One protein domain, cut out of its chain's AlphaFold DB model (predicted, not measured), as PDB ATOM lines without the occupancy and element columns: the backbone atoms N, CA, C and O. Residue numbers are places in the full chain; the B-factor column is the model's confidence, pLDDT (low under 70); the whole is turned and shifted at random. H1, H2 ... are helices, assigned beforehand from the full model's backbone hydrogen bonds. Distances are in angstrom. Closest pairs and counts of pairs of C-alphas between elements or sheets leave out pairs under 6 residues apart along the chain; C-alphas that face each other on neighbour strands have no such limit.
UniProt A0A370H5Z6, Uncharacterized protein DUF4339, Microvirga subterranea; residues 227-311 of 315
ATOM      1  N   TYR A 227     153.149 192.128  41.973       80.75
ATOM      2  CA  TYR A 227     154.372 191.631  42.614       80.75
ATOM      3  C   TYR A 227     154.136 190.303  43.341       80.75
ATOM      4  O   TYR A 227     154.972 189.408  43.247       80.75
ATOM      5  N   GLY A 228     152.976 190.132  43.988       83.19
ATOM      6  CA  GLY A 228     152.572 188.853  44.579       83.19
ATOM      7  C   GLY A 228     152.493 187.716  43.552       83.19
ATOM      8  O   GLY A 228     153.027 186.636  43.797       83.19
ATOM      9  N   LEU A 229     151.900 187.963  42.378       82.94
ATOM     10  CA  LEU A 229     151.864 186.982  41.284       82.94
ATOM     11  C   LEU A 229     153.254 186.683  40.708       82.94
ATOM     12  O   LEU A 229     153.579 185.517  40.489       82.94
ATOM     13  N   ILE A 230     154.084 187.706  40.485       80.44
ATOM     14  CA  ILE A 230     155.450 187.536  39.966       80.44
ATOM     15  C   ILE A 230     156.293 186.706  40.946       80.44
ATOM     16  O   ILE A 230     156.945 185.749  40.528       80.44
ATOM     17  N   LEU A 231     156.230 187.006  42.247       84.75
ATOM     18  CA  LEU A 231     156.915 186.227  43.282       84.75
ATOM     19  C   LEU A 231     156.392 184.787  43.365       84.75
ATOM     20  O   LEU A 231     157.198 183.874  43.517       84.75
ATOM     21  N   LEU A 232     155.084 184.559  43.209       83.25
ATOM     22  CA  LEU A 232     154.502 183.211  43.192       83.25
ATOM     23  C   LEU A 232     155.003 182.390  41.994       83.25
ATOM     24  O   LEU A 232     155.347 181.220  42.161       83.25
ATOM     25  N   VAL A 233     155.115 182.997  40.806       82.00
ATOM     26  CA  VAL A 233     155.688 182.341  39.616       82.00
ATOM     27  C   VAL A 233     157.174 182.027  39.820       82.00
ATOM     28  O   VAL A 233     157.587 180.891  39.588       82.00
ATOM     29  N   ILE A 234     157.969 182.988  40.305       81.56
ATOM     30  CA  ILE A 234     159.403 182.787  40.587       81.56
ATOM     31  C   ILE A 234     159.601 181.677  41.632       81.56
ATOM     32  O   ILE A 234     160.429 180.787  41.438       81.56
ATOM     33  N   PHE A 235     158.810 181.684  42.706       82.94
ATOM     34  CA  PHE A 235     158.852 180.659  43.748       82.94
ATOM     35  C   PHE A 235     158.445 179.278  43.213       82.94
ATOM     36  O   PHE A 235     159.109 178.288  43.512       82.94
ATOM     37  N   GLY A 236     157.419 179.201  42.360       78.31
ATOM     38  CA  GLY A 236     157.022 177.960  41.690       78.31
ATOM     39  C   GLY A 236     158.138 177.364  40.825       78.31
ATOM     40  O   GLY A 236     158.405 176.165  40.909       78.31
ATOM     41  N   VAL A 237     158.843 178.202  40.054       78.06
ATOM     42  CA  VAL A 237     160.016 177.787  39.259       78.06
ATOM     43  C   VAL A 237     161.170 177.327  40.161       78.06
ATOM     44  O   VAL A 237     161.793 176.304  39.878       78.06
ATOM     45  N   PHE A 238     161.425 178.025  41.271       81.88
ATOM     46  CA  PHE A 238     162.471 177.668  42.236       81.88
ATOM     47  C   PHE A 238     162.192 176.339  42.963       81.88
ATOM     48  O   PHE A 238     163.100 175.531  43.154       81.88
ATOM     49  N   VAL A 239     160.938 176.070  43.340       75.69
ATOM     50  CA  VAL A 239     160.546 174.780  43.936       75.69
ATOM     51  C   VAL A 239     160.628 173.656  42.898       75.69
ATOM     52  O   VAL A 239     161.121 172.572  43.211       75.69
ATOM     53  N   ALA A 240     160.213 173.909  41.653       71.12
ATOM     54  CA  ALA A 240     160.298 172.927  40.574       71.12
ATOM     55  C   ALA A 240     161.745 172.550  40.205       71.12
ATOM     56  O   ALA A 240     161.984 171.393  39.861       71.12
ATOM     57  N   SER A 241     162.710 173.475  40.311       77.62
ATOM     58  CA  SER A 241     164.126 173.172  40.050       77.62
ATOM     59  C   SER A 241     164.782 172.320  41.142       77.62
ATOM     60  O   SER A 241     165.669 171.529  40.833       77.62
ATOM     61  N   HIS A 242     164.330 172.433  42.395       81.56
ATOM     62  CA  HIS A 242     164.843 171.631  43.512       81.56
ATOM     63  C   HIS A 242     164.119 170.290  43.674       81.56
ATOM     64  O   HIS A 242     164.711 169.332  44.167       81.56
ATOM     65  N   ASN A 243     162.838 170.203  43.299       81.62
ATOM     66  CA  ASN A 243     162.070 168.969  43.432       81.62
ATOM     67  C   ASN A 243     160.916 168.894  42.401       81.62
ATOM     68  O   ASN A 243     159.813 169.389  42.664       81.62
ATOM     69  N   PRO A 244     161.127 168.272  41.221       72.25
ATOM     70  CA  PRO A 244     160.186 168.362  40.098       72.25
ATOM     71  C   PRO A 244     158.828 167.697  40.377       72.25
ATOM     72  O   PRO A 244     157.795 168.154  39.879       72.25
ATOM     73  N   VAL A 245     158.799 166.657  41.217       72.69
ATOM     74  CA  VAL A 245     157.555 165.975  41.617       72.69
ATOM     75  C   VAL A 245     156.692 166.893  42.490       72.69
ATOM     76  O   VAL A 245     155.488 167.007  42.265       72.69
ATOM     77  N   VAL A 246     157.305 167.603  43.442       68.31
ATOM     78  CA  VAL A 246     156.603 168.519  44.359       68.31
ATOM     79  C   VAL A 246     156.180 169.808  43.645       68.31
ATOM     80  O   VAL A 246     155.043 170.258  43.809       68.31
ATOM     81  N   GLY A 247     157.052 170.371  42.800       58.00
ATOM     82  CA  GLY A 247     156.754 171.584  42.031       58.00
ATOM     83  C   GLY A 247     155.517 171.438  41.138       58.00
ATOM     84  O   GLY A 247     154.675 172.334  41.106       58.00
ATOM     85  N   THR A 248     155.351 170.282  40.485       63.41
ATOM     86  CA  THR A 248     154.210 170.027  39.587       63.41
ATOM     87  C   THR A 248     152.866 170.040  40.332       63.41
ATOM     88  O   THR A 248     151.888 170.602  39.833       63.41
ATOM     89  N   VAL A 249     152.812 169.490  41.552       65.06
ATOM     90  CA  VAL A 249     151.581 169.446  42.368       65.06
ATOM     91  C   VAL A 249     151.217 170.832  42.912       65.06
ATOM     92  O   VAL A 249     150.059 171.246  42.821       65.06
ATOM     93  N   ILE A 250     152.197 171.578  43.434       60.75
ATOM     94  CA  ILE A 250     151.957 172.898  44.041       60.75
ATOM     95  C   ILE A 250     151.575 173.936  42.976       60.75
ATOM     96  O   ILE A 250     150.593 174.661  43.151       60.75
ATOM     97  N   VAL A 251     152.296 173.984  41.850       59.19
ATOM     98  CA  VAL A 251     152.005 174.936  40.763       59.19
ATOM     99  C   VAL A 251     150.663 174.611  40.096       59.19
ATOM    100  O   VAL A 251     149.881 175.528  39.843       59.19
ATOM    101  N   GLY A 252     150.337 173.329  39.886       62.38
ATOM    102  CA  GLY A 252     149.049 172.913  39.318       62.38
ATOM    103  C   GLY A 252     147.839 173.294  40.186       62.38
ATOM    104  O   GLY A 252     146.852 173.839  39.678       62.38
ATOM    105  N   GLY A 253     147.918 173.063  41.501       63.94
ATOM    106  CA  GLY A 253     146.835 173.387  42.439       63.94
ATOM    107  C   GLY A 253     146.651 174.890  42.679       63.94
ATOM    108  O   GLY A 253     145.523 175.386  42.686       63.94
ATOM    109  N   ALA A 254     147.745 175.644  42.825       61.53
ATOM    110  CA  ALA A 254     147.670 177.085  43.063       61.53
ATOM    111  C   ALA A 254     147.198 177.859  41.817       61.53
ATOM    112  O   ALA A 254     146.354 178.753  41.930       61.53
ATOM    113  N   ALA A 255     147.693 177.499  40.625       63.00
ATOM    114  CA  ALA A 255     147.318 178.175  39.385       63.00
ATOM    115  C   ALA A 255     145.828 177.993  39.056       63.00
ATOM    116  O   ALA A 255     145.148 178.969  38.740       63.00
ATOM    117  N   THR A 256     145.290 176.775  39.187       69.38
ATOM    118  CA  THR A 256     143.859 176.513  38.942       69.38
ATOM    119  C   THR A 256     142.960 177.257  39.930       69.38
ATOM    120  O   THR A 256     141.986 177.885  39.501       69.38
ATOM    121  N   GLY A 257     143.300 177.268  41.222       71.38
ATOM    122  CA  GLY A 257     142.546 177.997  42.248       71.38
ATOM    123  C   GLY A 257     142.487 179.507  41.994       71.38
ATOM    124  O   GLY A 257     141.399 180.088  41.969       71.38
ATOM    125  N   VAL A 258     143.637 180.138  41.735       75.44
ATOM    126  CA  VAL A 258     143.721 181.588  41.473       75.44
ATOM    127  C   VAL A 258     143.031 181.962  40.157       75.44
ATOM    128  O   VAL A 258     142.248 182.913  40.134       75.44
ATOM    129  N   VAL A 259     143.236 181.195  39.079       75.69
ATOM    130  CA  VAL A 259     142.555 181.432  37.792       75.69
ATOM    131  C   VAL A 259     141.040 181.293  37.936       75.69
ATOM    132  O   VAL A 259     140.309 182.153  37.448       75.69
ATOM    133  N   THR A 260     140.552 180.284  38.665       73.50
ATOM    134  CA  THR A 260     139.111 180.112  38.922       73.50
ATOM    135  C   THR A 260     138.541 181.290  39.713       73.50
ATOM    136  O   THR A 260     137.496 181.827  39.342       73.50
ATOM    137  N   GLN A 261     139.234 181.755  40.760       74.50
ATOM    138  CA  GLN A 261     138.761 182.895  41.550       74.50
ATOM    139  C   GLN A 261     138.715 184.190  40.719       74.50
ATOM    140  O   GLN A 261     137.743 184.942  40.800       74.50
ATOM    141  N   LEU A 262     139.714 184.421  39.862       74.56
ATOM    142  CA  LEU A 262     139.742 185.562  38.942       74.56
ATOM    143  C   LEU A 262     138.647 185.486  37.879       74.56
ATOM    144  O   LEU A 262     138.038 186.511  37.567       74.56
ATOM    145  N   LEU A 263     138.355 184.292  37.356       73.94
ATOM    146  CA  LEU A 263     137.259 184.075  36.413       73.94
ATOM    147  C   LEU A 263     135.905 184.411  37.064       73.94
ATOM    148  O   LEU A 263     135.099 185.135  36.484       73.94
ATOM    149  N   VAL A 264     135.685 183.968  38.307       80.38
ATOM    150  CA  VAL A 264     134.468 184.273  39.083       80.38
ATOM    151  C   VAL A 264     134.348 185.774  39.383       80.38
ATOM    152  O   VAL A 264     133.272 186.354  39.216       80.38
ATOM    153  N   LEU A 265     135.441 186.435  39.781       76.25
ATOM    154  CA  LEU A 265     135.450 187.872  40.080       76.25
ATOM    155  C   LEU A 265     135.245 188.739  38.827       76.25
ATOM    156  O   LEU A 265     134.482 189.709  38.869       76.25
ATOM    157  N   THR A 266     135.871 188.384  37.702       72.19
ATOM    158  CA  THR A 266     135.657 189.081  36.421       72.19
ATOM    159  C   THR A 266     134.242 188.861  35.894       72.19
ATOM    160  O   THR A 266     133.599 189.837  35.500       72.19
ATOM    161  N   TRP A 267     133.703 187.640  35.970       74.44
ATOM    162  CA  TRP A 267     132.319 187.338  35.589       74.44
ATOM    163  C   TRP A 267     131.306 188.146  36.416       74.44
ATOM    164  O   TRP A 267     130.471 188.858  35.849       74.44
ATOM    165  N   ARG A 268     131.451 188.155  37.751       79.12
ATOM    166  CA  ARG A 268     130.589 188.923  38.672       79.12
ATOM    167  C   ARG A 268     130.583 190.428  38.372       79.12
ATOM    168  O   ARG A 268     129.558 191.076  38.573       79.12
ATOM    169  N   LYS A 269     131.695 190.994  37.888       71.31
ATOM    170  CA  LYS A 269     131.820 192.434  37.588       71.31
ATOM    171  C   LYS A 269     131.391 192.818  36.160       71.31
ATOM    172  O   LYS A 269     131.227 194.004  35.886       71.31
ATOM    173  N   THR A 270     131.212 191.857  35.246       61.94
ATOM    174  CA  THR A 270     131.017 192.127  33.800       61.94
ATOM    175  C   THR A 270     129.754 191.522  33.170       61.94
ATOM    176  O   THR A 270     129.526 191.714  31.973       61.94
ATOM    177  N   ALA A 271     128.894 190.868  33.961       61.06
ATOM    178  CA  ALA A 271     127.749 190.049  33.525       61.06
ATOM    179  C   ALA A 271     126.747 190.680  32.517       61.06
ATOM    180  O   ALA A 271     125.982 189.949  31.875       61.06
ATOM    181  N   GLY A 272     126.751 192.010  32.351       76.12
ATOM    182  CA  GLY A 272     125.829 192.759  31.487       76.12
ATOM    183  C   GLY A 272     126.270 193.028  30.038       76.12
ATOM    184  O   GLY A 272     125.440 193.502  29.268       76.12
ATOM    185  N   LYS A 273     127.524 192.769  29.623       80.38
ATOM    186  CA  LYS A 273     127.995 193.107  28.253       80.38
ATOM    187  C   LYS A 273     128.270 191.860  27.393       80.38
ATOM    188  O   LYS A 273     128.996 190.974  27.846       80.38
ATOM    189  N   PRO A 274     127.782 191.791  26.134       82.94
ATOM    190  CA  PRO A 274     127.913 190.593  25.295       82.94
ATOM    191  C   PRO A 274     129.369 190.263  24.931       82.94
ATOM    192  O   PRO A 274     129.748 189.094  24.934       82.94
ATOM    193  N   LEU A 275     130.212 191.279  24.713       80.56
ATOM    194  CA  LEU A 275     131.623 191.107  24.341       80.56
ATOM    195  C   LEU A 275     132.432 190.325  25.397       80.56
ATOM    196  O   LEU A 275     133.297 189.522  25.053       80.56
ATOM    197  N   HIS A 276     132.122 190.499  26.688       70.62
ATOM    198  CA  HIS A 276     132.811 189.779  27.762       70.62
ATOM    199  C   HIS A 276     132.411 188.300  27.846       70.62
ATOM    200  O   HIS A 276     133.219 187.491  28.292       70.62
ATOM    201  N   ARG A 277     131.221 187.914  27.360       77.44
ATOM    202  CA  ARG A 277     130.826 186.497  27.277       77.44
ATOM    203  C   ARG A 277     131.668 185.752  26.242       77.44
ATOM    204  O   ARG A 277     132.135 184.657  26.528       77.44
ATOM    205  N   VAL A 278     131.928 186.380  25.091       83.31
ATOM    206  CA  VAL A 278     132.816 185.828  24.052       83.31
ATOM    207  C   VAL A 278     134.239 185.664  24.591       83.31
ATOM    208  O   VAL A 278     134.804 184.580  24.487       83.31
ATOM    209  N   LEU A 279     134.790 186.697  25.240       79.62
ATOM    210  CA  LEU A 279     136.132 186.639  25.838       79.62
ATOM    211  C   LEU A 279     136.251 185.581  26.948       79.62
ATOM    212  O   LEU A 279     137.266 184.894  27.015       79.62
ATOM    213  N   ALA A 280     135.224 185.409  27.787       78.56
ATOM    214  CA  ALA A 280     135.217 184.379  28.826       78.56
ATOM    215  C   ALA A 280     135.222 182.958  28.233       78.56
ATOM    216  O   ALA A 280     136.021 182.125  28.656       78.56
ATOM    217  N   VAL A 281     134.387 182.693  27.219       82.94
ATOM    218  CA  VAL A 281     134.377 181.403  26.502       82.94
ATOM    219  C   VAL A 281     135.726 181.146  25.829       82.94
ATOM    220  O   VAL A 281     136.273 180.051  25.949       82.94
ATOM    221  N   LEU A 282     136.302 182.158  25.180       84.31
ATOM    222  CA  LEU A 282     137.584 182.044  24.486       84.31
ATOM    223  C   LEU A 282     138.746 181.795  25.470       84.31
ATOM    224  O   LEU A 282     139.610 180.965  25.196       84.31
ATOM    225  N   GLY A 283     138.719 182.412  26.658       83.50
ATOM    226  CA  GLY A 283     139.659 182.121  27.746       83.50
ATOM    227  C   GLY A 283     139.553 180.684  28.274       83.50
ATOM    228  O   GLY A 283     140.575 180.018  28.437       83.50
ATOM    229  N   VAL A 284     138.334 180.169  28.474       83.50
ATOM    230  CA  VAL A 284     138.111 178.766  28.880       83.50
ATOM    231  C   VAL A 284     138.612 177.790  27.807       83.50
ATOM    232  O   VAL A 284     139.266 176.804  28.144       83.50
ATOM    233  N   LEU A 285     138.381 178.081  26.521       85.31
ATOM    234  CA  LEU A 285     138.884 177.264  25.410       85.31
ATOM    235  C   LEU A 285     140.421 177.248  25.341       85.31
ATOM    236  O   LEU A 285     141.002 176.184  25.129       85.31
ATOM    237  N   ILE A 286     141.089 178.383  25.579       84.31
ATOM    238  CA  ILE A 286     142.561 178.447  25.652       84.31
ATOM    239  C   ILE A 286     143.091 177.595  26.818       84.31
ATOM    240  O   ILE A 286     144.008 176.798  26.624       84.31
ATOM    241  N   ILE A 287     142.498 177.702  28.013       80.75
ATOM    242  CA  ILE A 287     142.901 176.904  29.187       80.75
ATOM    243  C   ILE A 287     142.694 175.402  28.933       80.75
ATOM    244  O   ILE A 287     143.553 174.590  29.294       80.75
ATOM    245  N   ALA A 288     141.596 175.023  28.272       83.31
ATOM    246  CA  ALA A 288     141.334 173.641  27.882       83.31
ATOM    247  C   ALA A 288     142.372 173.125  26.866       83.31
ATOM    248  O   ALA A 288     142.897 172.026  27.039       83.31
ATOM    249  N   ALA A 289     142.725 173.926  25.854       85.50
ATOM    250  CA  ALA A 289     143.733 173.566  24.856       85.50
ATOM    251  C   ALA A 289     145.133 173.381  25.472       85.50
ATOM    252  O   ALA A 289     145.800 172.384  25.190       85.50
ATOM    253  N   ILE A 290     145.552 174.284  26.367       82.12
ATOM    254  CA  ILE A 290     146.825 174.166  27.101       82.12
ATOM    255  C   ILE A 290     146.829 172.896  27.965       82.12
ATOM    256  O   ILE A 290     147.788 172.128  27.927       82.12
ATOM    257  N   SER A 291     145.735 172.627  28.686       83.19
ATOM    258  CA  SER A 291     145.592 171.409  29.500       83.19
ATOM    259  C   SER A 291     145.734 170.129  28.666       83.19
ATOM    260  O   SER A 291     146.452 169.214  29.067       83.19
ATOM    261  N   GLN A 292     145.106 170.071  27.485       89.62
ATOM    262  CA  GLN A 292     145.218 168.933  26.561       89.62
ATOM    263  C   GLN A 292     146.641 168.761  26.007       89.62
ATOM    264  O   GLN A 292     147.131 167.634  25.902       89.62
ATOM    265  N   MET A 293     147.337 169.861  25.702       90.19
ATOM    266  CA  MET A 293     148.730 169.824  25.246       90.19
ATOM    267  C   MET A 293     149.668 169.250  26.321       90.19
ATOM    268  O   MET A 293     150.481 168.377  26.015       90.19
ATOM    269  N   VAL A 294     149.514 169.670  27.583       87.06
ATOM    270  CA  VAL A 294     150.294 169.129  28.713       87.06
ATOM    271  C   VAL A 294     150.010 167.636  28.915       87.06
ATOM    272  O   VAL A 294     150.948 166.849  29.050       87.06
ATOM    273  N   LEU A 295     148.740 167.217  28.860       86.88
ATOM    274  CA  LEU A 295     148.357 165.805  28.988       86.88
ATOM    275  C   LEU A 295     148.966 164.932  27.871       86.88
ATOM    276  O   LEU A 295     149.447 163.827  28.132       86.88
ATOM    277  N   SER A 296     148.999 165.449  26.638       89.62
ATOM    278  CA  SER A 296     149.643 164.807  25.483       89.62
ATOM    279  C   SER A 296     151.155 164.629  25.673       89.62
ATOM    280  O   SER A 296     151.697 163.567  25.355       89.62
ATOM    281  N   GLU A 297     151.845 165.638  26.208       86.69
ATOM    282  CA  GLU A 297     153.292 165.565  26.449       86.69
ATOM    283  C   GLU A 297     153.628 164.587  27.587       86.69
ATOM    284  O   GLU A 297     154.502 163.731  27.439       86.69
ATOM    285  N   MET A 298     152.866 164.615  28.688       87.62
ATOM    286  CA  MET A 298     153.025 163.649  29.783       87.62
ATOM    287  C   MET A 298     152.798 162.203  29.314       87.62
ATOM    288  O   MET A 298     153.569 161.315  29.678       87.62
ATOM    289  N   SER A 299     151.798 161.965  28.458       91.06
ATOM    290  CA  SER A 299     151.545 160.647  27.858       91.06
ATOM    291  C   SER A 299     152.730 160.148  27.014       91.06
ATOM    292  O   SER A 299     153.142 158.986  27.133       91.06
ATOM    293  N   ARG A 300     153.355 161.034  26.225       90.81
ATOM    294  CA  ARG A 300     154.569 160.719  25.450       90.81
ATOM    295  C   ARG A 300     155.759 160.390  26.355       90.81
ATOM    296  O   ARG A 300     156.432 159.380  26.128       90.81
ATOM    297  N   HIS A 301     155.979 161.158  27.422       87.94
ATOM    298  CA  HIS A 301     157.033 160.861  28.396       87.94
ATOM    299  C   HIS A 301     156.820 159.522  29.113       87.94
ATOM    300  O   HIS A 301     157.757 158.720  29.161       87.94
ATOM    301  N   LEU A 302     155.605 159.239  29.595       86.44
ATOM    302  CA  LEU A 302     155.264 157.965  30.242       86.44
ATOM    303  C   LEU A 302     155.466 156.774  29.295       86.44
ATOM    304  O   LEU A 302     156.120 155.801  29.670       86.44
ATOM    305  N   SER A 303     155.016 156.887  28.043       87.50
ATOM    306  CA  SER A 303     155.243 155.864  27.011       87.50
ATOM    307  C   SER A 303     156.740 155.590  26.802       87.50
ATOM    308  O   SER A 303     157.172 154.436  26.781       87.50
ATOM    309  N   SER A 304     157.564 156.644  26.743       85.31
ATOM    310  CA  SER A 304     159.024 156.519  26.615       85.31
ATOM    311  C   SER A 304     159.711 155.909  27.847       85.31
ATOM    312  O   SER A 304     160.811 155.367  27.732       85.31
ATOM    313  N   ALA A 305     159.114 156.037  29.035       83.00
ATOM    314  CA  ALA A 305     159.646 155.484  30.277       83.00
ATOM    315  C   ALA A 305     159.299 153.993  30.405       83.00
ATOM    316  O   ALA A 305     160.179 153.183  30.692       83.00
ATOM    317  N   VAL A 306     158.052 153.617  30.098       86.25
ATOM    318  CA  VAL A 306     157.597 152.218  30.104       86.25
ATOM    319  C   VAL A 306     158.391 151.378  29.100       86.25
ATOM    320  O   VAL A 306     158.912 150.332  29.478       86.25
ATOM    321  N   LEU A 307     158.585 151.866  27.867       78.94
ATOM    322  CA  LEU A 307     159.376 151.167  26.839       78.94
ATOM    323  C   LEU A 307     160.850 150.958  27.225       78.94
ATOM    324  O   LEU A 307     161.472 150.005  26.766       78.94
ATOM    325  N   ARG A 308     161.419 151.825  28.074       80.25
ATOM    326  CA  ARG A 308     162.782 151.645  28.602       80.25
ATOM    327  C   ARG A 308     162.847 150.631  29.745       80.25
ATOM    328  O   ARG A 308     163.885 150.001  29.917       80.25
ATOM    329  N   ASN A 309     161.764 150.457  30.500       82.38
ATOM    330  CA  ASN A 309     161.729 149.574  31.666       82.38
ATOM    331  C   ASN A 309     161.330 148.124  31.336       82.38
ATOM    332  O   ASN A 309     161.664 147.216  32.089       82.38
ATOM    333  N   THR A 310     160.635 147.871  30.219       79.25
ATOM    334  CA  THR A 310     160.204 146.507  29.847       79.25
ATOM    335  C   THR A 310     161.319 145.617  29.295       79.25
ATOM    336  O   THR A 310     161.097 144.423  29.123       79.25
ATOM    337  N   GLY A 311     162.516 146.154  29.033       66.38
ATOM    338  CA  GLY A 311     163.726 145.354  28.793       66.38
ATOM    339  C   GLY A 311     163.711 144.454  27.549       66.38
ATOM    340  O   GLY A 311     164.606 143.622  27.401       66.38
TER     341      GLY A 311
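What this domain is: This is residues 227 to 311 of the 315 residues of the protein "Uncharacterized protein DUF4339" of Microvirga subterranea (UniProt A0A370H5Z6). Three helices fold back and forth as an open zigzag: the longest, H3, runs along one side, H2 folds back from it, and H1 folds back again on the side of H2 away from H3. Each turn makes a narrow V with few contacts, and residues 288 to 311, mostly of H3, stick out free and make much of the length. The printed part has 85 residues, with three named helices in the order H1, H2, H3 and no named strand; the class is all helix. It is only just loose, close to extended, with a radius of gyration of the C-alphas of 17.4 A and spans of 61 by 27 by 13 A.

Where its parts are: H3, residues 274 to 309, is 53.5 A long from C-alpha 274 to C-alpha 309 at (161.729, 149.574, 31.666). H2, residues 244 to 270, is 38.1 A long. H1, residues 227 to 242, is 22.6 A long and begins at C-alpha 227 (154.372, 191.631, 42.614).

How they stand to each other: H3 and H2 form a helical hairpin over a tight link and only just touch, with 3 pairs of C-alphas within 8 A; the closest C-alphas are those of Thr 270 and His 276, 6.7 A apart. They run opposite ways at a shallow tilt of 12 degrees. H2 touches H1 with residues 246 to 251 alone, and the closest C-alphas are those of Ala 240 and Gly 247, 4.1 A apart. H1 and H2, also a helical hairpin with a tight link, run opposite ways at a shallow tilt of 22 degrees. H1 and H3 are apart. Every O i to N i+4 pair is within hydrogen-bond range in H1, against 22 of 23 in H2 and 31 of 32 in H3.

The domain as a whole: The two C-alphas farthest apart, those of Gly 272 and Gly 311, are 60.8 A apart. The printed part has no cut and no long link. Residues 268 to 275 also stand free. The mean pLDDT of the printed part is 78.1; residues 246 to 256, 270 to 271 and 311 are under 70.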